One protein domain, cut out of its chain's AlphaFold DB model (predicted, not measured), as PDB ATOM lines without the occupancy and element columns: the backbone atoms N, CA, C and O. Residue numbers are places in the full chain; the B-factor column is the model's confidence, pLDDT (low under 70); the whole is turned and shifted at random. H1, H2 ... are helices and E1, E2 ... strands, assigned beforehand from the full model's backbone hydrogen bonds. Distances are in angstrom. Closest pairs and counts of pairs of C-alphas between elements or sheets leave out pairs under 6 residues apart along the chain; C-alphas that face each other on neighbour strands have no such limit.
ATOM      1  N   PRO A  47     -47.599 -57.890 -13.571       95.94
ATOM      2  CA  PRO A  47     -47.385 -57.460 -14.946       95.94
ATOM      3  C   PRO A  47     -45.928 -57.022 -15.145       95.94
ATOM      4  O   PRO A  47     -45.210 -56.710 -14.196       95.94
ATOM      5  N   LEU A  48     -45.484 -56.968 -16.401       94.06
ATOM      6  CA  LEU A  48     -44.196 -56.354 -16.715       94.06
ATOM      7  C   LEU A  48     -44.259 -54.845 -16.455       94.06
ATOM      8  O   LEU A  48     -45.279 -54.208 -16.718       94.06
ATOM      9  N   ALA A  49     -43.148 -54.283 -15.977       94.88
ATOM     10  CA  ALA A  49     -43.008 -52.842 -15.830       94.88
ATOM     11  C   ALA A  49     -43.215 -52.136 -17.192       94.88
ATOM     12  O   ALA A  49     -42.727 -52.640 -18.212       94.88
ATOM     13  N   PRO A  50     -43.919 -50.989 -17.233       96.62
ATOM     14  CA  PRO A  50     -44.067 -50.202 -18.455       96.62
ATOM     15  C   PRO A  50     -42.721 -49.686 -18.999       96.62
ATOM     16  O   PRO A  50     -41.722 -49.674 -18.273       96.62
ATOM     17  N   PRO A  51     -42.685 -49.208 -20.259       95.50
ATOM     18  CA  PRO A  51     -41.525 -48.500 -20.796       95.50
ATOM     19  C   PRO A  51     -41.136 -47.273 -19.945       95.50
ATOM     20  O   PRO A  51     -41.997 -46.724 -19.251       95.50
ATOM     21  N   PRO A  52     -39.870 -46.818 -20.016       96.44
ATOM     22  CA  PRO A  52     -39.441 -45.581 -19.372       96.44
ATOM     23  C   PRO A  52     -40.285 -44.373 -19.787       96.44
ATOM     24  O   PRO A  52     -40.807 -44.316 -20.904       96.44
ATOM     25  N   ILE A  53     -40.381 -43.399 -18.888       97.06
ATOM     26  CA  ILE A  53     -41.047 -42.116 -19.121       97.06
ATOM     27  C   ILE A  53     -40.021 -40.991 -19.141       97.06
ATOM     28  O   ILE A  53     -38.940 -41.109 -18.568       97.06
ATOM     29  N   GLU A  54     -40.392 -39.881 -19.765       96.88
ATOM     30  CA  GLU A  54     -39.627 -38.642 -19.710       96.88
ATOM     31  C   GLU A  54     -40.383 -37.606 -18.886       96.88
ATOM     32  O   GLU A  54     -41.596 -37.446 -19.047       96.88
ATOM     33  N   VAL A  55     -39.657 -36.902 -18.022       96.00
ATOM     34  CA  VAL A  55     -40.169 -35.790 -17.219       96.00
ATOM     35  C   VAL A  55     -39.232 -34.600 -17.406       96.00
ATOM     36  O   VAL A  55     -38.014 -34.751 -17.351       96.00
ATOM     37  N   GLU A  56     -39.789 -33.424 -17.671       94.50
ATOM     38  CA  GLU A  56     -39.030 -32.173 -17.717       94.50
ATOM     39  C   GLU A  56     -38.945 -31.581 -16.306       94.50
ATOM     40  O   GLU A  56     -39.965 -31.445 -15.628       94.50
ATOM     41  N   GLY A  57     -37.726 -31.292 -15.856       91.81
ATOM     42  CA  GLY A  57     -37.433 -30.711 -14.552       91.81
ATOM     43  C   GLY A  57     -37.685 -29.217 -14.484       91.81
ATOM     44  O   GLY A  57     -37.669 -28.522 -15.501       91.81
ATOM     45  N   GLY A  58     -37.849 -28.706 -13.261       88.81
ATOM     46  CA  GLY A  58     -37.914 -27.261 -13.006       88.81
ATOM     47  C   GLY A  58     -36.650 -26.510 -13.454       88.81
ATOM     48  O   GLY A  58     -36.700 -25.317 -13.747       88.81
ATOM     49  N   ASP A  59     -35.529 -27.222 -13.590       84.56
ATOM     50  CA  ASP A  59     -34.258 -26.709 -14.103       84.56
ATOM     51  C   ASP A  59     -34.118 -26.810 -15.636       84.56
ATOM     52  O   ASP A  59     -33.054 -26.509 -16.187       84.56
ATOM     53  N   GLY A  60     -35.175 -27.245 -16.331       88.12
ATOM     54  CA  GLY A  60     -35.218 -27.429 -17.781       88.12
ATOM     55  C   GLY A  60     -34.476 -28.669 -18.293       88.12
ATOM     56  O   GLY A  60     -34.381 -28.862 -19.510       88.12
ATOM     57  N   ARG A  61     -33.931 -29.527 -17.416       90.88
ATOM     58  CA  ARG A  61     -33.356 -30.815 -17.832       90.88
ATOM     59  C   ARG A  61     -34.465 -31.824 -18.121       90.88
ATOM     60  O   ARG A  61     -35.530 -31.815 -17.515       90.88
ATOM     61  N   ARG A  62     -34.200 -32.737 -19.054       93.69
ATOM     62  CA  ARG A  62     -35.059 -33.902 -19.304       93.69
ATOM     63  C   ARG A  62     -34.529 -35.098 -18.528       93.69
ATOM     64  O   ARG A  62     -33.375 -35.479 -18.713       93.69
ATOM     65  N   HIS A  63     -35.400 -35.700 -17.733       94.75
ATOM     66  CA  HIS A  63     -35.128 -36.867 -16.904       94.75
ATOM     67  C   HIS A  63     -35.803 -38.093 -17.513       94.75
ATOM     68  O   HIS A  63     -37.017 -38.093 -17.732       94.75
ATOM     69  N   VAL A  64     -35.028 -39.139 -17.798       96.25
ATOM     70  CA  VAL A  64     -35.551 -40.425 -18.282       96.25
ATOM     71  C   VAL A  64     -35.653 -41.365 -17.091       96.25
ATOM     72  O   VAL A  64     -34.638 -41.716 -16.499       96.25
ATOM     73  N   LEU A  65     -36.867 -41.774 -16.727       96.62
ATOM     74  CA  LEU A  65     -37.124 -42.591 -15.540       96.62
ATOM     75  C   LEU A  65     -37.657 -43.962 -15.943       96.62
ATOM     76  O   LEU A  65     -38.635 -44.072 -16.688       96.62
ATOM     77  N   ARG A  66     -37.055 -45.019 -15.404       96.12
ATOM     78  CA  ARG A  66     -37.472 -46.404 -15.625       96.12
ATOM     79  C   ARG A  66     -38.289 -46.923 -14.449       96.12
ATOM     80  O   ARG A  66     -37.899 -46.783 -13.291       96.12
ATOM     81  N   TYR A  67     -39.391 -47.598 -14.765       96.94
ATOM     82  CA  TYR A  67     -40.173 -48.322 -13.772       96.94
ATOM     83  C   TYR A  67     -39.452 -49.573 -13.278       96.94
ATOM     84  O   TYR A  67     -38.918 -50.365 -14.058       96.94
ATOM     85  N   ARG A  68     -39.546 -49.794 -11.972       95.75
ATOM     86  CA  ARG A  68     -39.249 -51.062 -11.314       95.75
ATOM     87  C   ARG A  68     -40.462 -51.518 -10.528       95.75
ATOM     88  O   ARG A  68     -41.131 -50.705  -9.898       95.75
ATOM     89  N   LEU A  69     -40.749 -52.811 -10.589       96.38
ATOM     90  CA  LEU A  69     -41.957 -53.399 -10.018       96.38
ATOM     91  C   LEU A  69     -41.628 -54.798  -9.511       96.38
ATOM     92  O   LEU A  69     -41.315 -55.672 -10.313       96.38
ATOM     93  N   TRP A  70     -41.724 -55.017  -8.203       95.25
ATOM     94  CA  TRP A  70     -41.456 -56.324  -7.607       95.25
ATOM     95  C   TRP A  70     -42.285 -56.561  -6.344       95.25
ATOM     96  O   TRP A  70     -42.812 -55.631  -5.727       95.25
ATOM     97  N   ARG A  71     -42.388 -57.830  -5.938       93.81
ATOM     98  CA  ARG A  71     -42.970 -58.212  -4.648       93.81
ATOM     99  C   ARG A  71     -41.914 -58.075  -3.562       93.81
ATOM    100  O   ARG A  71     -40.903 -58.773  -3.585       93.81
ATOM    101  N   ALA A  72     -42.168 -57.183  -2.616       90.94
ATOM    102  CA  ALA A  72     -41.427 -57.096  -1.371       90.94
ATOM    103  C   ALA A  72     -42.092 -57.996  -0.311       90.94
ATOM    104  O   ALA A  72     -43.279 -58.314  -0.429       90.94
ATOM    105  N   PRO A  73     -41.379 -58.367   0.768       88.44
ATOM    106  CA  PRO A  73     -41.976 -59.121   1.873       88.44
ATOM    107  C   PRO A  73     -43.204 -58.445   2.498       88.44
ATOM    108  O   PRO A  73     -44.043 -59.120   3.075       88.44
ATOM    109  N   THR A  74     -43.303 -57.121   2.380       90.19
ATOM    110  CA  THR A  74     -44.327 -56.283   3.017       90.19
ATOM    111  C   THR A  74     -45.384 -55.736   2.056       90.19
ATOM    112  O   THR A  74     -46.227 -54.948   2.493       90.19
ATOM    113  N   GLY A  75     -45.330 -56.095   0.765       94.44
ATOM    114  CA  GLY A  75     -46.275 -55.603  -0.234       94.44
ATOM    115  C   GLY A  75     -45.767 -55.637  -1.676       94.44
ATOM    116  O   GLY A  75     -44.803 -56.328  -2.008       94.44
ATOM    117  N   ILE A  76     -46.411 -54.868  -2.552       96.75
ATOM    118  CA  ILE A  76     -45.934 -54.620  -3.921       96.75
ATOM    119  C   ILE A  76     -45.178 -53.291  -3.935       96.75
ATOM    120  O   ILE A  76     -45.746 -52.246  -3.620       96.75
ATOM    121  N   SER A  77     -43.902 -53.330  -4.316       97.00
ATOM    122  CA  SER A  77     -43.057 -52.143  -4.442       97.00
ATOM    123  C   SER A  77     -43.008 -51.689  -5.895       97.00
ATOM    124  O   SER A  77     -42.704 -52.483  -6.793       97.00
ATOM    125  N   VAL A  78     -43.282 -50.404  -6.116       98.00
ATOM    126  CA  VAL A  78     -43.111 -49.739  -7.409       98.00
ATOM    127  C   VAL A  78     -42.149 -48.579  -7.237       98.00
ATOM    128  O   VAL A  78     -42.365 -47.724  -6.379       98.00
ATOM    129  N   ARG A  79     -41.109 -48.526  -8.071       97.00
ATOM    130  CA  ARG A  79     -40.180 -47.394  -8.134       97.00
ATOM    131  C   ARG A  79     -40.086 -46.796  -9.529       97.00
ATOM    132  O   ARG A  79     -40.287 -47.491 -10.524       97.00
ATOM    133  N   LEU A  80     -39.742 -45.517  -9.577       96.88
ATOM    134  CA  LEU A  80     -39.216 -44.825 -10.744       96.88
ATOM    135  C   LEU A  80     -37.785 -44.413 -10.424       96.88
ATOM    136  O   LEU A  80     -37.565 -43.693  -9.454       96.88
ATOM    137  N   VAL A  81     -36.838 -44.896 -11.219       94.69
ATOM    138  CA  VAL A  81     -35.407 -44.632 -11.043       94.69
ATOM    139  C   VAL A  81     -34.898 -43.945 -12.297       94.69
ATOM    140  O   VAL A  81     -35.150 -44.426 -13.405       94.69
ATOM    141  N   GLU A  82     -34.217 -42.817 -12.137       95.00
ATOM    142  CA  GLU A  82     -33.624 -42.097 -13.256       95.00
ATOM    143  C   GLU A  82     -32.484 -42.908 -13.884       95.00
ATOM    144  O   GLU A  82     -31.659 -43.518 -13.200       95.00
ATOM    145  N   GLU A  83     -32.440 -42.934 -15.213       89.25
ATOM    146  CA  GLU A  83     -31.357 -43.558 -15.965       89.25
ATOM    147  C   GLU A  83     -30.115 -42.651 -15.939       89.25
ATOM    148  O   GLU A  83     -29.841 -41.896 -16.873       89.25
ATOM    149  N   CYS A  84     -29.348 -42.733 -14.851       80.31
ATOM    150  CA  CYS A  84     -28.086 -42.013 -14.685       80.31
ATOM    151  C   CYS A  84     -26.867 -42.868 -15.054       80.31
ATOM    152  O   CYS A  84     -26.899 -44.099 -15.033       80.31
ATOM    153  N   ARG A  85     -25.755 -42.200 -15.395       67.00
ATOM    154  CA  ARG A  85     -24.467 -42.880 -15.625       67.00
ATOM    155  C   ARG A  85     -23.853 -43.390 -14.323       67.00
ATOM    156  O   ARG A  85     -23.215 -44.438 -14.343       67.00
ATOM    157  N   ALA A  86     -24.026 -42.646 -13.233       70.69
ATOM    158  CA  ALA A  86     -23.590 -43.028 -11.899       70.69
ATOM    159  C   ALA A  86     -24.769 -43.593 -11.097       70.69
ATOM    160  O   ALA A  86     -25.889 -43.092 -11.177       70.69
ATOM    161  N   THR A  87     -24.517 -44.654 -10.330       67.19
ATOM    162  CA  THR A  87     -25.536 -45.381  -9.553       67.19
ATOM    163  C   THR A  87     -26.064 -44.607  -8.348       67.19
ATOM    164  O   THR A  87     -27.099 -44.959  -7.794       67.19
ATOM    165  N   ASP A  88     -25.334 -43.587  -7.912       76.88
ATOM    166  CA  ASP A  88     -25.651 -42.736  -6.771       76.88
ATOM    167  C   ASP A  88     -26.157 -41.350  -7.180       76.88
ATOM    168  O   ASP A  88     -26.398 -40.525  -6.310       76.88
ATOM    169  N   GLU A  89     -26.354 -41.101  -8.475       85.25
ATOM    170  CA  GLU A  89     -26.961 -39.882  -9.012       85.25
ATOM    171  C   GLU A  89     -28.444 -40.089  -9.343       85.25
ATOM    172  O   GLU A  89     -28.985 -41.191  -9.240       85.25
ATOM    173  N   GLY A  90     -29.115 -39.002  -9.714       92.81
ATOM    174  CA  GLY A  90     -30.456 -39.035 -10.277       92.81
ATOM    175  C   GLY A  90     -31.577 -39.061  -9.261       92.81
ATOM    176  O   GLY A  90     -31.370 -39.158  -8.047       92.81
ATOM    177  N   PHE A  91     -32.786 -38.945  -9.783       94.62
ATOM    178  CA  PHE A  91     -34.013 -39.067  -9.024       94.62
ATOM    179  C   PHE A  91     -34.406 -40.529  -8.793       94.62
ATOM    180  O   PHE A  91     -34.280 -41.390  -9.667       94.62
ATOM    181  N   GLU A  92     -34.951 -40.798  -7.610       95.12
ATOM    182  CA  GLU A  92     -35.565 -42.076  -7.277       95.12
ATOM    183  C   GLU A  92     -36.821 -41.833  -6.443       95.12
ATOM    184  O   GLU A  92     -36.776 -41.158  -5.416       95.12
ATOM    185  N   PHE A  93     -37.937 -42.418  -6.873       96.31
ATOM    186  CA  PHE A  93     -39.218 -42.331  -6.181       96.31
ATOM    187  C   PHE A  93     -39.790 -43.722  -5.999       96.31
ATOM    188  O   PHE A  93     -39.670 -44.565  -6.890       96.31
ATOM    189  N   GLY A  94     -40.481 -43.958  -4.887       96.44
ATOM    190  CA  GLY A  94     -41.122 -45.240  -4.659       96.44
ATOM    191  C   GLY A  94     -42.420 -45.169  -3.879       96.44
ATOM    192  O   GLY A  94     -42.668 -44.247  -3.102       96.44
ATOM    193  N   VAL A  95     -43.257 -46.173  -4.120       97.81
ATOM    194  CA  VAL A  95     -44.533 -46.397  -3.445       97.81
ATOM    195  C   VAL A  95     -44.619 -47.875  -3.073       97.81
ATOM    196  O   VAL A  95     -44.321 -48.743  -3.896       97.81
ATOM    197  N   LEU A  96     -45.052 -48.156  -1.845       97.38
ATOM    198  CA  LEU A  96     -45.336 -49.510  -1.365       97.38
ATOM    199  C   LEU A  96     -46.848 -49.683  -1.201       97.38
ATOM    200  O   LEU A  96     -47.468 -48.949  -0.435       97.38
ATOM    201  N   GLY A  97     -47.439 -50.635  -1.919       97.19
ATOM    202  CA  GLY A  97     -48.845 -51.024  -1.780       97.19
ATOM    203  C   GLY A  97     -49.014 -52.376  -1.096       97.19
ATOM    204  O   GLY A  97     -48.038 -53.088  -0.868       97.19
ATOM    205  N   ASP A  98     -50.259 -52.741  -0.786       95.50
ATOM    206  CA  ASP A  98     -50.604 -54.062  -0.244       95.50
ATOM    207  C   ASP A  98     -50.231 -55.192  -1.225       95.50
ATOM    208  O   ASP A  98     -49.975 -54.963  -2.411       95.50
ATOM    209  N   HIS A  99     -50.187 -56.440  -0.749       92.88
ATOM    210  CA  HIS A  99     -49.837 -57.598  -1.589       92.88
ATOM    211  C   HIS A  99     -50.822 -57.855  -2.744       92.88
ATOM    212  O   HIS A  99     -50.451 -58.502  -3.730       92.88
ATOM    213  N   ASP A 100     -52.052 -57.362  -2.614       92.19
ATOM    214  CA  ASP A 100     -53.155 -57.441  -3.573       92.19
ATOM    215  C   ASP A 100     -53.516 -56.076  -4.188       92.19
ATOM    216  O   ASP A 100     -54.535 -55.953  -4.868       92.19
ATOM    217  N   ALA A 101     -52.678 -55.053  -3.980       95.56
ATOM    218  CA  ALA A 101     -52.919 -53.719  -4.508       95.56
ATOM    219  C   ALA A 101     -53.007 -53.697  -6.044       95.56
ATOM    220  O   ALA A 101     -52.308 -54.427  -6.754       95.56
ATOM    221  N   ASP A 102     -53.828 -52.783  -6.564       96.38
ATOM    222  CA  ASP A 102     -53.907 -52.506  -7.995       96.38
ATOM    223  C   ASP A 102     -52.602 -51.860  -8.483       96.38
ATOM    224  O   ASP A 102     -52.308 -50.690  -8.218       96.38
ATOM    225  N   VAL A 103     -51.823 -52.633  -9.239       97.19
ATOM    226  CA  VAL A 103     -50.528 -52.208  -9.779       97.19
ATOM    227  C   VAL A 103     -50.651 -50.949 -10.643       97.19
ATOM    228  O   VAL A 103     -49.760 -50.103 -10.594       97.19
ATOM    229  N   ASN A 104     -51.748 -50.763 -11.386       97.56
ATOM    230  CA  ASN A 104     -51.922 -49.566 -12.214       97.56
ATOM    231  C   ASN A 104     -52.066 -48.302 -11.358       97.56
ATOM    232  O   ASN A 104     -51.541 -47.249 -11.721       97.56
ATOM    233  N   GLN A 105     -52.717 -48.408 -10.196       97.75
ATOM    234  CA  GLN A 105     -52.821 -47.296  -9.252       97.75
ATOM    235  C   GLN A 105     -51.463 -46.966  -8.623       97.75
ATOM    236  O   GLN A 105     -51.123 -45.790  -8.497       97.75
ATOM    237  N   LEU A 106     -50.651 -47.978  -8.292       98.25
ATOM    238  CA  LEU A 106     -49.290 -47.760  -7.785       98.25
ATOM    239  C   LEU A 106     -48.386 -47.097  -8.837       98.25
ATOM    240  O   LEU A 106     -47.677 -46.141  -8.518       98.25
ATOM    241  N   LEU A 107     -48.461 -47.544 -10.098       98.31
ATOM    242  CA  LEU A 107     -47.741 -46.949 -11.232       98.31
ATOM    243  C   LEU A 107     -48.132 -45.481 -11.461       98.31
ATOM    244  O   LEU A 107     -47.260 -44.633 -11.667       98.31
ATOM    245  N   ALA A 108     -49.430 -45.168 -11.396       98.06
ATOM    246  CA  ALA A 108     -49.920 -43.798 -11.517       98.06
ATOM    247  C   ALA A 108     -49.453 -42.921 -10.343       98.06
ATOM    248  O   ALA A 108     -49.028 -41.784 -10.551       98.06
ATOM    249  N   ARG A 109     -49.471 -43.458  -9.117       97.94
ATOM    250  CA  ARG A 109     -49.076 -42.724  -7.910       97.94
ATOM    251  C   ARG A 109     -47.587 -42.393  -7.887       97.94
ATOM    252  O   ARG A 109     -47.237 -41.256  -7.583       97.94
ATOM    253  N   VAL A 110     -46.716 -43.347  -8.230       98.25
ATOM    254  CA  VAL A 110     -45.270 -43.074  -8.285       98.25
ATOM    255  C   VAL A 110     -44.936 -42.076  -9.397       98.25
ATOM    256  O   VAL A 110     -44.087 -41.215  -9.195       98.25
ATOM    257  N   ARG A 111     -45.652 -42.125 -10.533       98.06
ATOM    258  CA  ARG A 111     -45.503 -41.154 -11.627       98.06
ATOM    259  C   ARG A 111     -45.889 -39.748 -11.189       98.06
ATOM    260  O   ARG A 111     -45.104 -38.833 -11.387       98.06
ATOM    261  N   ALA A 112     -47.047 -39.596 -10.549       97.69
ATOM    262  CA  ALA A 112     -47.497 -38.301 -10.044       97.69
ATOM    263  C   ALA A 112     -46.524 -37.720  -9.001       97.69
ATOM    264  O   ALA A 112     -46.244 -36.526  -9.033       97.69
ATOM    265  N   LYS A 113     -45.970 -38.564  -8.114       96.12
ATOM    266  CA  LYS A 113     -44.920 -38.156  -7.164       96.12
ATOM    267  C   LYS A 113     -43.666 -37.667  -7.895       96.12
ATOM    268  O   LYS A 113     -43.179 -36.589  -7.582       96.12
ATOM    269  N   ALA A 114     -43.192 -38.425  -8.886       96.50
ATOM    270  CA  ALA A 114     -42.021 -38.059  -9.677       96.50
ATOM    271  C   ALA A 114     -42.217 -36.731 -10.424       96.50
ATOM    272  O   ALA A 114     -41.372 -35.852 -10.329       96.50
ATOM    273  N   GLU A 115     -43.342 -36.563 -11.127       96.31
ATOM    274  CA  GLU A 115     -43.661 -35.328 -11.860       96.31
ATOM    275  C   GLU A 115     -43.736 -34.112 -10.925       96.31
ATOM    276  O   GLU A 115     -43.197 -33.057 -11.251       96.31
ATOM    277  N   ALA A 116     -44.359 -34.262  -9.752       94.50
ATOM    278  CA  ALA A 116     -44.453 -33.186  -8.771       94.50
ATOM    279  C   ALA A 116     -43.076 -32.793  -8.211       94.50
ATOM    280  O   ALA A 116     -42.740 -31.611  -8.202       94.50
ATOM    281  N   GLU A 117     -42.266 -33.762  -7.784       93.81
ATOM    282  CA  GLU A 117     -40.974 -33.481  -7.146       93.81
ATOM    283  C   GLU A 117     -39.911 -32.997  -8.136       93.81
ATOM    284  O   GLU A 117     -39.172 -32.077  -7.813       93.81
ATOM    285  N   ILE A 118     -39.876 -33.534  -9.360       95.56
ATOM    286  CA  ILE A 118     -38.943 -33.090 -10.413       95.56
ATOM    287  C   ILE A 118     -39.245 -31.655 -10.879       95.56
ATOM    288  O   ILE A 118     -38.346 -30.934 -11.317       95.56
ATOM    289  N   SER A 119     -40.506 -31.218 -10.787       93.81
ATOM    290  CA  SER A 119     -40.888 -29.848 -11.152       93.81
ATOM    291  C   SER A 119     -40.360 -28.785 -10.181       93.81
ATOM    292  O   SER A 119     -40.331 -27.603 -10.528       93.81
ATOM    293  N   HIS A 120     -39.936 -29.193  -8.982       93.31
ATOM    294  CA  HIS A 120     -39.379 -28.313  -7.968       93.31
ATOM    295  C   HIS A 120     -37.848 -28.394  -7.965       93.31
ATOM    296  O   HIS A 120     -37.274 -29.459  -8.182       93.31
ATOM    297  N   CYS A 121     -37.183 -27.267  -7.717       95.06
ATOM    298  CA  CYS A 121     -35.729 -27.213  -7.582       95.06
ATOM    299  C   CYS A 121     -35.376 -26.631  -6.223       95.06
ATOM    300  O   CYS A 121     -35.703 -25.477  -5.942       95.06
ATOM    301  N   TYR A 122     -34.684 -27.420  -5.411       95.44
ATOM    302  CA  TYR A 122     -34.168 -26.983  -4.119       95.44
ATOM    303  C   TYR A 122     -32.823 -26.265  -4.242       95.44
ATOM    304  O   TYR A 122     -32.437 -25.536  -3.330       95.44
ATOM    305  N   LEU A 123     -32.098 -26.461  -5.345       94.69
ATOM    306  CA  LEU A 123     -30.789 -25.867  -5.591       94.69
ATOM    307  C   LEU A 123     -30.829 -24.883  -6.754       94.69
ATOM    308  O   LEU A 123     -31.316 -25.184  -7.845       94.69
ATOM    309  N   GLU A 124     -30.171 -23.747  -6.565       93.62
ATOM    310  CA  GLU A 124     -29.877 -22.796  -7.631       93.62
ATOM    311  C   GLU A 124     -28.382 -22.432  -7.648       93.62
ATOM    312  O   GLU A 124     -27.703 -22.550  -6.621       93.62
ATOM    313  N   PRO A 125     -27.821 -22.026  -8.802       91.75
ATOM    314  CA  PRO A 125     -26.415 -21.641  -8.883       91.75
ATOM    315  C   PRO A 125     -26.086 -20.485  -7.930       91.75
ATOM    316  O   PRO A 125     -26.844 -19.514  -7.843       91.75
ATOM    317  N   ASP A 126     -24.940 -20.556  -7.246       88.62
ATOM    318  CA  ASP A 126     -24.482 -19.444  -6.406       88.62
ATOM    319  C   ASP A 126     -24.099 -18.230  -7.288       88.62
ATOM    320  O   ASP A 126     -23.196 -18.332  -8.125       88.62
ATOM    321  N   PRO A 127     -24.720 -17.045  -7.104       83.62
ATOM    322  CA  PRO A 127     -24.367 -15.836  -7.847       83.62
ATOM    323  C   PRO A 127     -22.904 -15.389  -7.680       83.62
ATOM    324  O   PRO A 127     -22.413 -14.594  -8.482       83.62
ATOM    325  N   ARG A 128     -22.217 -15.838  -6.621       80.50
ATOM    326  CA  ARG A 128     -20.841 -15.452  -6.274       80.50
ATOM    327  C   ARG A 128     -19.769 -16.328  -6.926       80.50
ATOM    328  O   ARG A 128     -18.597 -15.959  -6.845       80.50
ATOM    329  N   GLY A 129     -20.113 -17.448  -7.570       78.19
ATOM    330  CA  GLY A 129     -19.116 -18.308  -8.212       78.19
ATOM    331  C   GLY A 129     -19.542 -19.762  -8.409       78.19
ATOM    332  O   GLY A 129     -20.677 -20.056  -8.762       78.19
ATOM    333  N   THR A 130     -18.586 -20.681  -8.248       77.94
ATOM    334  CA  THR A 130     -18.801 -22.131  -8.369       77.94
ATOM    335  C   THR A 130     -19.499 -22.674  -7.129       77.94
ATOM    336  O   THR A 130     -18.970 -22.517  -6.034       77.94
ATOM    337  N   GLY A 131     -20.628 -23.356  -7.308       87.75
ATOM    338  CA  GLY A 131     -21.349 -24.016  -6.223       87.75
ATOM    339  C   GLY A 131     -22.860 -23.863  -6.353       87.75
ATOM    340  O   GLY A 131     -23.372 -23.375  -7.365       87.75
ATOM    341  N   TRP A 132     -23.562 -24.284  -5.306       92.75
ATOM    342  CA  TRP A 132     -25.016 -24.227  -5.199       92.75
ATOM    343  C   TRP A 132     -25.408 -23.450  -3.948       92.75
ATOM    344  O   TRP A 132     -24.690 -23.481  -2.954       92.75
ATOM    345  N   ARG A 133     -26.572 -22.806  -3.983       94.31
ATOM    346  CA  ARG A 133     -27.287 -22.311  -2.800       94.31
ATOM    347  C   ARG A 133     -28.686 -22.914  -2.774       94.31
ATOM    348  O   ARG A 133     -29.189 -23.311  -3.828       94.31
ATOM    349  N   LEU A 134     -29.312 -22.975  -1.599       94.75
ATOM    350  CA  LEU A 134     -30.727 -23.339  -1.556       94.75
ATOM    351  C   LEU A 134     -31.572 -22.256  -2.232       94.75
ATOM    352  O   LEU A 134     -31.317 -21.062  -2.046       94.75
ATOM    353  N   ALA A 135     -32.561 -22.695  -3.006       93.69
ATOM    354  CA  ALA A 135     -33.525 -21.822  -3.663       93.69
ATOM    355  C   ALA A 135     -34.539 -21.217  -2.674       93.69
ATOM    356  O   ALA A 135     -35.071 -20.137  -2.926       93.69
ATOM    357  N   ASP A 136     -34.785 -21.895  -1.548       93.81
ATOM    358  CA  ASP A 136     -35.717 -21.480  -0.495       93.81
ATOM    359  C   ASP A 136     -35.288 -22.047   0.882       93.81
ATOM    360  O   ASP A 136     -34.197 -22.603   1.030       93.81
ATOM    361  N   GLU A 137     -36.134 -21.898   1.904       93.88
ATOM    362  CA  GLU A 137     -35.931 -22.362   3.287       93.88
ATOM    363  C   GLU A 137     -36.069 -23.891   3.469       93.88
ATOM    364  O   GLU A 137     -35.804 -24.416   4.555       93.88
ATOM    365  N   GLU A 138     -36.480 -24.612   2.423       93.75
ATOM    366  CA  GLU A 138     -36.662 -26.063   2.415       93.75
ATOM    367  C   GLU A 138     -35.678 -26.743   1.453       93.75
ATOM    368  O   GLU A 138     -35.336 -26.212   0.399       93.75
ATOM    369  N   VAL A 139     -35.225 -27.945   1.818       94.75
ATOM    370  CA  VAL A 139     -34.461 -28.836   0.940       94.75
ATOM    371  C   VAL A 139     -34.905 -30.274   1.170       94.75
ATOM    372  O   VAL A 139     -34.915 -30.747   2.308       94.75
ATOM    373  N   ALA A 140     -35.240 -30.981   0.092       93.81
ATOM    374  CA  ALA A 140     -35.524 -32.410   0.134       93.81
ATOM    375  C   ALA A 140     -34.573 -33.185  -0.782       93.81
ATOM    376  O   ALA A 140     -34.127 -32.714  -1.827       93.81
ATOM    377  N   GLY A 141     -34.253 -34.406  -0.370       93.06
ATOM    378  CA  GLY A 141     -33.325 -35.270  -1.078       93.06
ATOM    379  C   GLY A 141     -33.288 -36.664  -0.469       93.06
ATOM    380  O   GLY A 141     -34.063 -36.978   0.434       93.06
ATOM    381  N   ARG A 142     -32.364 -37.501  -0.940       93.56
ATOM    382  CA  ARG A 142     -32.123 -38.827  -0.351       93.56
ATOM    383  C   ARG A 142     -30.685 -38.975   0.120       93.56
ATOM    384  O   ARG A 142     -29.767 -38.398  -0.459       93.56
ATOM    385  N   LEU A 143     -30.498 -39.809   1.133       92.44
ATOM    386  CA  LEU A 143     -29.180 -40.264   1.558       92.44
ATOM    387  C   LEU A 143     -28.804 -41.520   0.772       92.44
ATOM    388  O   LEU A 143     -29.584 -42.470   0.709       92.44
ATOM    389  N   VAL A 144     -27.608 -41.531   0.189       89.88
ATOM    390  CA  VAL A 144     -27.076 -42.666  -0.572       89.88
ATOM    391  C   VAL A 144     -25.843 -43.214   0.127       89.88
ATOM    392  O   VAL A 144     -24.969 -42.472   0.580       89.88
ATOM    393  N   TRP A 145     -25.799 -44.536   0.266       84.81
ATOM    394  CA  TRP A 145     -24.700 -45.234   0.919       84.81
ATOM    395  C   TRP A 145     -23.402 -45.145   0.112       84.81
ATOM    396  O   TRP A 145     -23.416 -45.316  -1.104       84.81
ATOM    397  N   ASN A 146     -22.283 -44.948   0.816       81.38
ATOM    398  CA  ASN A 146     -20.951 -44.950   0.226       81.38
ATOM    399  C   ASN A 146     -20.208 -46.262   0.536       81.38
ATOM    400  O   ASN A 146     -20.028 -46.599   1.712       81.38
ATOM    401  N   PRO A 147     -19.706 -46.982  -0.488       74.88
ATOM    402  CA  PRO A 147     -19.007 -48.253  -0.297       74.88
ATOM    403  C   PRO A 147     -17.682 -48.178   0.458       74.88
ATOM    404  O   PRO A 147     -17.212 -49.187   0.982       74.88
ATOM    405  N   ASP A 148     -17.060 -47.003   0.492       82.25
ATOM    406  CA  ASP A 148     -15.774 -46.756   1.145       82.25
ATOM    407  C   ASP A 148     -15.895 -46.516   2.663       82.25
ATOM    408  O   ASP A 148     -14.883 -46.337   3.341       82.25
ATOM    409  N   GLY A 149     -17.118 -46.534   3.209       75.75
ATOM    410  CA  GLY A 149     -17.385 -46.283   4.626       75.75
ATOM    411  C   GLY A 149     -17.351 -44.804   5.024       75.75
ATOM    412  O   GLY A 149     -17.437 -44.500   6.215       75.75
ATOM    413  N   SER A 150     -17.239 -43.884   4.062       82.81
ATOM    414  CA  SER A 150     -17.432 -42.452   4.302       82.81
ATOM    415  C   SER A 150     -18.901 -42.136   4.650       82.81
ATOM    416  O   SER A 150     -19.788 -42.967   4.419       82.81
ATOM    417  N   PRO A 151     -19.198 -40.951   5.230       85.38
ATOM    418  CA  PRO A 151     -20.576 -40.533   5.481       85.38
ATOM    419  C   PRO A 151     -21.423 -40.610   4.209       85.38
ATOM    420  O   PRO A 151     -20.901 -40.337   3.133       85.38
ATOM    421  N   PHE A 152     -22.718 -40.927   4.334       88.19
ATOM    422  CA  PHE A 152     -23.660 -40.968   3.206       88.19
ATOM    423  C   PHE A 152     -23.505 -39.750   2.286       88.19
ATOM    424  O   PHE A 152     -23.347 -38.632   2.775       88.19
ATOM    425  N   ARG A 153     -23.595 -39.946   0.970       90.50
ATOM    426  CA  ARG A 153     -23.810 -38.828   0.040       90.50
ATOM    427  C   ARG A 153     -25.250 -38.346   0.151       90.50
ATOM    428  O   ARG A 153     -26.141 -39.120   0.505       90.50
ATOM    429  N   VAL A 154     -25.473 -37.077  -0.161       93.69
ATOM    430  CA  VAL A 154     -26.816 -36.497  -0.231       93.69
ATOM    431  C   VAL A 154     -27.131 -36.252  -1.692       93.69
ATOM    432  O   VAL A 154     -26.298 -35.717  -2.410       93.69
ATOM    433  N   VAL A 155     -28.316 -36.633  -2.147       94.69
ATOM    434  CA  VAL A 155     -28.758 -36.326  -3.507       94.69
ATOM    435  C   VAL A 155     -29.953 -35.400  -3.448       94.69
ATOM    436  O   VAL A 155     -30.984 -35.768  -2.886       94.69
ATOM    437  N   VAL A 156     -29.801 -34.221  -4.041       95.31
ATOM    438  CA  VAL A 156     -30.802 -33.149  -4.109       95.31
ATOM    439  C   VAL A 156     -30.960 -32.759  -5.578       95.31
ATOM    440  O   VAL A 156     -29.964 -32.647  -6.290       95.31
ATOM    441  N   ASP A 157     -32.192 -32.611  -6.066       94.44
ATOM    442  CA  ASP A 157     -32.494 -32.340  -7.487       94.44
ATOM    443  C   ASP A 157     -31.817 -33.323  -8.472       94.44
ATOM    444  O   ASP A 157     -31.327 -32.959  -9.552       94.44
ATOM    445  N   GLY A 158     -31.714 -34.590  -8.058       92.44
ATOM    446  CA  GLY A 158     -31.023 -35.645  -8.803       92.44
ATOM    447  C   GLY A 158     -29.499 -35.467  -8.899       92.44
ATOM    448  O   GLY A 158     -28.852 -36.159  -9.682       92.44
ATOM    449  N   ARG A 159     -28.910 -34.545  -8.129       91.88
ATOM    450  CA  ARG A 159     -27.467 -34.265  -8.099       91.88
ATOM    451  C   ARG A 159     -26.854 -34.718  -6.789       91.88
ATOM    452  O   ARG A 159     -27.346 -34.377  -5.716       91.88
ATOM    453  N   THR A 160     -25.758 -35.450  -6.887       92.75
ATOM    454  CA  THR A 160     -25.019 -35.934  -5.726       92.75
ATOM    455  C   THR A 160     -24.126 -34.838  -5.166       92.75
ATOM    456  O   THR A 160     -23.320 -34.257  -5.886       92.75
ATOM    457  N   LEU A 161     -24.270 -34.583  -3.870       91.75
ATOM    458  CA  LEU A 161     -23.508 -33.629  -3.082       91.75
ATOM    459  C   LEU A 161     -22.815 -34.349  -1.922       91.75
ATOM    460  O   LEU A 161     -23.356 -35.258  -1.277       91.75
ATOM    461  N   SER A 162     -21.612 -33.893  -1.612       91.25
ATOM    462  CA  SER A 162     -20.984 -34.113  -0.318       91.25
ATOM    463  C   SER A 162     -21.676 -33.286   0.771       91.25
ATOM    464  O   SER A 162     -22.331 -32.275   0.514       91.25
ATOM    465  N   TRP A 163     -21.475 -33.673   2.032       92.12
ATOM    466  CA  TRP A 163     -21.931 -32.865   3.168       92.12
ATOM    467  C   TRP A 163     -21.279 -31.481   3.224       92.12
ATOM    468  O   TRP A 163     -21.895 -30.551   3.735       92.12
ATOM    469  N   ALA A 164     -20.053 -31.338   2.707       92.25
ATOM    470  CA  ALA A 164     -19.385 -30.044   2.620       92.25
ATOM    471  C   ALA A 164     -20.109 -29.122   1.628       92.25
ATOM    472  O   ALA A 164     -20.449 -28.003   1.991       92.25
ATOM    473  N   GLU A 165     -20.443 -29.625   0.437       93.25
ATOM    474  CA  GLU A 165     -21.191 -28.866  -0.575       93.25
ATOM    475  C   GLU A 165     -22.605 -28.505  -0.095       93.25
ATOM    476  O   GLU A 165     -23.052 -27.377  -0.292       93.25
ATOM    477  N   LEU A 166     -23.301 -29.419   0.595       92.88
ATOM    478  CA  LEU A 166     -24.589 -29.093   1.215       92.88
ATOM    479  C   LEU A 166     -24.438 -28.023   2.313       92.88
ATOM    480  O   LEU A 166     -25.267 -27.122   2.418       92.88
ATOM    481  N   GLY A 167     -23.378 -28.100   3.124       92.75
ATOM    482  CA  GLY A 167     -23.069 -27.095   4.143       92.75
ATOM    483  C   GLY A 167     -22.767 -25.717   3.549       92.75
ATOM    484  O   GLY A 167     -23.224 -24.706   4.079       92.75
ATOM    485  N   GLU A 168     -22.054 -25.671   2.425       92.56
ATOM    486  CA  GLU A 168     -21.817 -24.442   1.662       92.56
ATOM    487  C   GLU A 168     -23.127 -23.870   1.102       92.56
ATOM    488  O   GLU A 168     -23.367 -22.666   1.230       92.56
ATOM    489  N   ALA A 169     -24.024 -24.720   0.592       93.44
ATOM    490  CA  ALA A 169     -25.332 -24.291   0.090       93.44
ATOM    491  C   ALA A 169     -26.237 -23.673   1.173       93.44
ATOM    492  O   ALA A 169     -27.075 -22.819   0.866       93.44
ATOM    493  N   LEU A 170     -26.034 -24.055   2.438       92.25
ATOM    494  CA  LEU A 170     -26.723 -23.501   3.610       92.25
ATOM    495  C   LEU A 170     -26.130 -22.175   4.114       92.25
ATOM    496  O   LEU A 170     -26.706 -21.557   5.011       92.25
ATOM    497  N   SER A 171     -24.999 -21.713   3.570       89.19
ATOM    498  CA  SER A 171     -24.268 -20.539   4.083       89.19
ATOM    499  C   SER A 171     -25.085 -19.240   4.112       89.19
ATOM    500  O   SER A 171     -24.796 -18.350   4.910       89.19
ATOM    501  N   SER A 172     -26.128 -19.133   3.287       85.62
ATOM    502  CA  SER A 172     -27.043 -17.983   3.254       85.62
ATOM    503  C   SER A 172     -27.946 -17.864   4.492       85.62
ATOM    504  O   SER A 172     -28.484 -16.786   4.739       85.62
ATOM    505  N   PHE A 173     -28.061 -18.921   5.304       90.88
ATOM    506  CA  PHE A 173     -28.921 -18.989   6.492       90.88
ATOM    507  C   PHE A 173     -28.155 -18.779   7.810       90.88
ATOM    508  O   PHE A 173     -28.510 -19.336   8.853       90.88
ATOM    509  N   GLU A 174     -27.074 -17.993   7.790       89.62
ATOM    510  CA  GLU A 174     -26.306 -17.679   8.998       89.62
ATOM    511  C   GLU A 174     -27.214 -17.117  10.113       89.62
ATOM    512  O   GLU A 174     -27.951 -16.149   9.926       89.62
ATOM    513  N   GLY A 175     -27.161 -17.735  11.299       93.50
ATOM    514  CA  GLY A 175     -27.972 -17.346  12.460       93.50
ATOM    515  C   GLY A 175     -29.371 -17.976  12.527       93.50
ATOM    516  O   GLY A 175     -30.055 -17.819  13.544       93.50
ATOM    517  N   CYS A 176     -29.792 -18.728  11.507       94.06
ATOM    518  CA  CYS A 176     -31.046 -19.476  11.525       94.06
ATOM    519  C   CYS A 176     -30.944 -20.761  12.368       94.06
ATOM    520  O   CYS A 176     -29.869 -21.296  12.640       94.06
ATOM    521  N   ARG A 177     -32.101 -21.282  12.791       94.44
ATOM    522  CA  ARG A 177     -32.225 -22.617  13.399       94.44
ATOM    523  C   ARG A 177     -32.732 -23.584  12.337       94.44
ATOM    524  O   ARG A 177     -33.641 -23.220  11.602       94.44
ATOM    525  N   PHE A 178     -32.222 -24.812  12.319       93.38
ATOM    526  CA  PHE A 178     -32.656 -25.842  11.373       93.38
ATOM    527  C   PHE A 178     -33.142 -27.111  12.086       93.38
ATOM    528  O   PHE A 178     -32.832 -27.353  13.257       93.38
ATOM    529  N   ARG A 179     -33.921 -27.921  11.364       94.62
ATOM    530  CA  ARG A 179     -34.365 -29.263  11.757       94.62
ATOM    531  C   ARG A 179     -34.264 -30.174  10.538       94.62
ATOM    532  O   ARG A 179     -34.653 -29.762   9.456       94.62
ATOM    533  N   LEU A 180     -33.794 -31.401  10.740       93.00
ATOM    534  CA  LEU A 180     -33.848 -32.457   9.730       93.00
ATOM    535  C   LEU A 180     -34.997 -33.413  10.050       93.00
ATOM    536  O   LEU A 180     -35.135 -33.845  11.198       93.00
ATOM    537  N   THR A 181     -35.785 -33.742   9.033       95.19
ATOM    538  CA  THR A 181     -36.804 -34.797   9.076       95.19
ATOM    539  C   THR A 181     -36.313 -35.949   8.210       95.19
ATOM    540  O   THR A 181     -35.810 -35.716   7.113       95.19
ATOM    541  N   ILE A 182     -36.394 -37.176   8.727       92.88
ATOM    542  CA  ILE A 182     -35.954 -38.385   8.026       92.88
ATOM    543  C   ILE A 182     -37.168 -39.291   7.860       92.88
ATOM    544  O   ILE A 182     -37.720 -39.764   8.854       92.88
ATOM    545  N   ASP A 183     -37.543 -39.529   6.608       91.06
ATOM    546  CA  ASP A 183     -38.692 -40.341   6.216       91.06
ATOM    547  C   ASP A 183     -38.252 -41.590   5.439       91.06
ATOM    548  O   ASP A 183     -37.107 -41.701   4.988       91.06
ATOM    549  N   ASP A 184     -39.164 -42.553   5.285       89.19
ATOM    550  CA  ASP A 184     -38.917 -43.720   4.437       89.19
ATOM    551  C   ASP A 184     -38.815 -43.301   2.960       89.19
ATOM    552  O   ASP A 184     -39.571 -42.467   2.461       89.19
ATOM    553  N   SER A 185     -37.892 -43.938   2.243       85.31
ATOM    554  CA  SER A 185     -37.729 -43.825   0.791       85.31
ATOM    555  C   SER A 185     -38.986 -44.193  -0.013       85.31
ATOM    556  O   SER A 185     -39.142 -43.757  -1.157       85.31
ATOM    557  N   LEU A 186     -39.871 -45.018   0.554       88.94
ATOM    558  CA  LEU A 186     -41.122 -45.435  -0.068       88.94
ATOM    559  C   LEU A 186     -42.307 -44.718   0.576       88.94
ATOM    560  O   LEU A 186     -42.547 -44.834   1.775       88.94
ATOM    561  N   ALA A 187     -43.134 -44.074  -0.244       92.38
ATOM    562  CA  ALA A 187     -44.434 -43.613   0.219       92.38
ATOM    563  C   ALA A 187     -45.326 -44.827   0.533       92.38
ATOM    564  O   ALA A 187     -45.668 -45.608  -0.362       92.38
ATOM    565  N   ASP A 188     -45.714 -44.980   1.800       92.25
ATOM    566  CA  ASP A 188     -46.547 -46.095   2.246       92.25
ATOM    567  C   ASP A 188     -48.016 -45.886   1.830       92.25
ATOM    568  O   ASP A 188     -48.769 -45.104   2.423       92.25
ATOM    569  N   ALA A 189     -48.418 -46.581   0.766       92.62
ATOM    570  CA  ALA A 189     -49.766 -46.585   0.207       92.62
ATOM    571  C   ALA A 189     -50.604 -47.787   0.668       92.62
ATOM    572  O   ALA A 189     -51.713 -47.972   0.165       92.62
ATOM    573  N   ARG A 190     -50.088 -48.595   1.598       92.56
ATOM    574  CA  ARG A 190     -50.795 -49.749   2.159       92.56
ATOM    575  C   ARG A 190     -52.010 -49.331   2.969       92.56
ATOM    576  O   ARG A 190     -52.076 -48.214   3.494       92.56
ATOM    577  N   SER A 191     -52.961 -50.246   3.100       89.38
ATOM    578  CA  SER A 191     -54.106 -50.057   3.985       89.38
ATOM    579  C   SER A 191     -53.673 -49.974   5.453       89.38
ATOM    580  O   SER A 191     -52.675 -50.558   5.876       89.38
ATOM    581  N   GLU A 192     -54.460 -49.281   6.277       87.94
ATOM    582  CA  GLU A 192     -54.187 -49.171   7.718       87.94
ATOM    583  C   GLU A 192     -54.160 -50.540   8.413       87.94
ATOM    584  O   GLU A 192     -53.386 -50.747   9.344       87.94
ATOM    585  N   ALA A 193     -54.945 -51.508   7.927       82.69
ATOM    586  CA  ALA A 193     -54.911 -52.884   8.416       82.69
ATOM    587  C   ALA A 193     -53.545 -53.548   8.168       82.69
ATOM    588  O   ALA A 193     -52.985 -54.163   9.078       82.69
ATOM    589  N   ALA A 194     -52.982 -53.385   6.967       80.69
ATOM    590  CA  ALA A 194     -51.660 -53.906   6.629       80.69
ATOM    591  C   ALA A 194     -50.539 -53.206   7.414       80.69
ATOM    592  O   ALA A 194     -49.594 -53.860   7.859       80.69
ATOM    593  N   LYS A 195     -50.665 -51.896   7.664       82.38
ATOM    594  CA  LYS A 195     -49.732 -51.149   8.526       82.38
ATOM    595  C   LYS A 195     -49.795 -51.624   9.981       82.38
ATOM    596  O   LYS A 195     -48.759 -51.889  10.589       82.38
ATOM    597  N   ALA A 196     -50.999 -51.796  10.527       78.94
ATOM    598  CA  ALA A 196     -51.208 -52.250  11.901       78.94
ATOM    599  C   ALA A 196     -50.679 -53.673  12.146       78.94
ATOM    600  O   ALA A 196     -50.129 -53.943  13.213       78.94
ATOM    601  N   ALA A 197     -50.778 -54.563  11.153       72.50
ATOM    602  CA  ALA A 197     -50.251 -55.927  11.240       72.50
ATOM    603  C   ALA A 197     -48.719 -55.985  11.424       72.50
ATOM    604  O   ALA A 197     -48.209 -56.957  11.977       72.50
ATOM    605  N   LEU A 198     -47.991 -54.940  11.011       63.06
ATOM    606  CA  LEU A 198     -46.538 -54.818  11.190       63.06
ATOM    607  C   LEU A 198     -46.150 -54.004  12.437       63.06
ATOM    608  O   LEU A 198     -45.061 -54.192  12.973       63.06
ATOM    609  N   GLY A 199     -47.040 -53.137  12.932       55.72
ATOM    610  CA  GLY A 199     -46.821 -52.273  14.101       55.72
ATOM    611  C   GLY A 199     -46.911 -52.961  15.474       55.72
ATOM    612  O   GLY A 199     -46.765 -52.298  16.498       55.72
TER     613      GLY A 199
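This is residues 47 to 199 of the 205 residues of an uncharacterized protein of Streptomyces sp. YIM 121038 (UniProt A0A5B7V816). A strongly twisted sheet of five strands, E1, E2, E3, E4 and E10, curls round one long helix, H1, and beside this larger lobe is a smaller one made of the little sheet E7 E8 E9, the hairpin E5 and E6, and the short helix H2. The chain passes from the first lobe into the second after H1 and comes back along a long stretch without a named element, residues 170 to 185, to add E10 at the edge of the large sheet; the short helix H3 follows at the far end of the larger lobe. The printed part has 153 residues, with three named helices and ten named strands in the order E1 E2 E3 E4 H1 E5 E6 E7 E8 E9 H2 E10 H3. The large sheet runs E1 E2 E3 E4 E10 and is mixed, the two smaller sheets are antiparallel, and the class is mixed, helices and strands. The whole is compact, with a radius of gyration of the C-alphas of 17.2 A and spans of 52 by 35 by 31 A.

Find C-alpha 53 at (-41.047, -42.116, -19.121), where E1, residues 53 to 56, begins. E2, residues 62 to 72, is the longest strand at 30.0 A; E3, residues 75 to 82, covers 22.6 A, and E4, residues 92 to 97, covers 16.9 A. Go next to C-alpha 103 at (-50.528, -52.208, -9.779): from there H1, residues 103 to 118, runs 22.4 A. Short strands come next: E5 at residues 123 to 125, E6 at 132 to 134, E7 at 142 to 144, E8 at 153 to 156 and E9 at 159 to 161. H2 is residues 163 to 169, E10 is residues 186 to 188, and H3, residues 192 to 198, ends at C-alpha 198, (-46.538, -54.818, 11.190).

Start with the large sheet, where E1 to E4 form a meander, each strand the antiparallel neighbour of the one before. Look for N 53 and O 65 between E1 and E2, 2.9 A apart, for N 68 and O 79 between E2 and E3, 2.8 A, and for N 78 and O 95 between E3 and E4, 3.0 A, each within hydrogen-bond range. The pairing of E2 is staggered: residues 62 to 65 pair with E1 and 65 to 72 with E3. The edge strand E10 is parallel to E4, with N 187 and O 94 2.9 A apart. From edge to edge the strands' lines turn by 79 degrees and the way across turns by 89 degrees. H1 is on one face, two layers in all; its closest C-alphas to E4 are those of Val 95 and Val 110, 5.9 A apart. Outward from there, E7 E8 E9 is a second meander, with N 144 and O 153 2.8 A apart and N 161 and O 154 2.7 A apart. E5 and E6 are a hairpin, with N 124 and O 133 2.9 A apart. H2 is on the sheet E7 E8 E9 at a height over the sheet of 9.2 A, over E9 and along the strands, at 12 degrees to E9 on the local plane, which is fitted to only 6 C-alphas. The closest C-alphas of E6 and H2 are those of Arg 133 and Ala 169, 4.0 A apart. H3 touches no helix and is not on the large sheet. Every O i to N i+4 pair is within hydrogen-bond range in H1 and H2; in H3 it is 2 of 3.

The two C-alphas farthest apart are those of Asp 100 and Arg 128, at 53.1 A. The printed part has no cut. The link from H2 to E10, with 16 residues, is the long one. Look in the B-factor column for the model's confidence: the mean pLDDT of the printed part is 91.1, and residues 85, 87 and 198 to 199 are under 70.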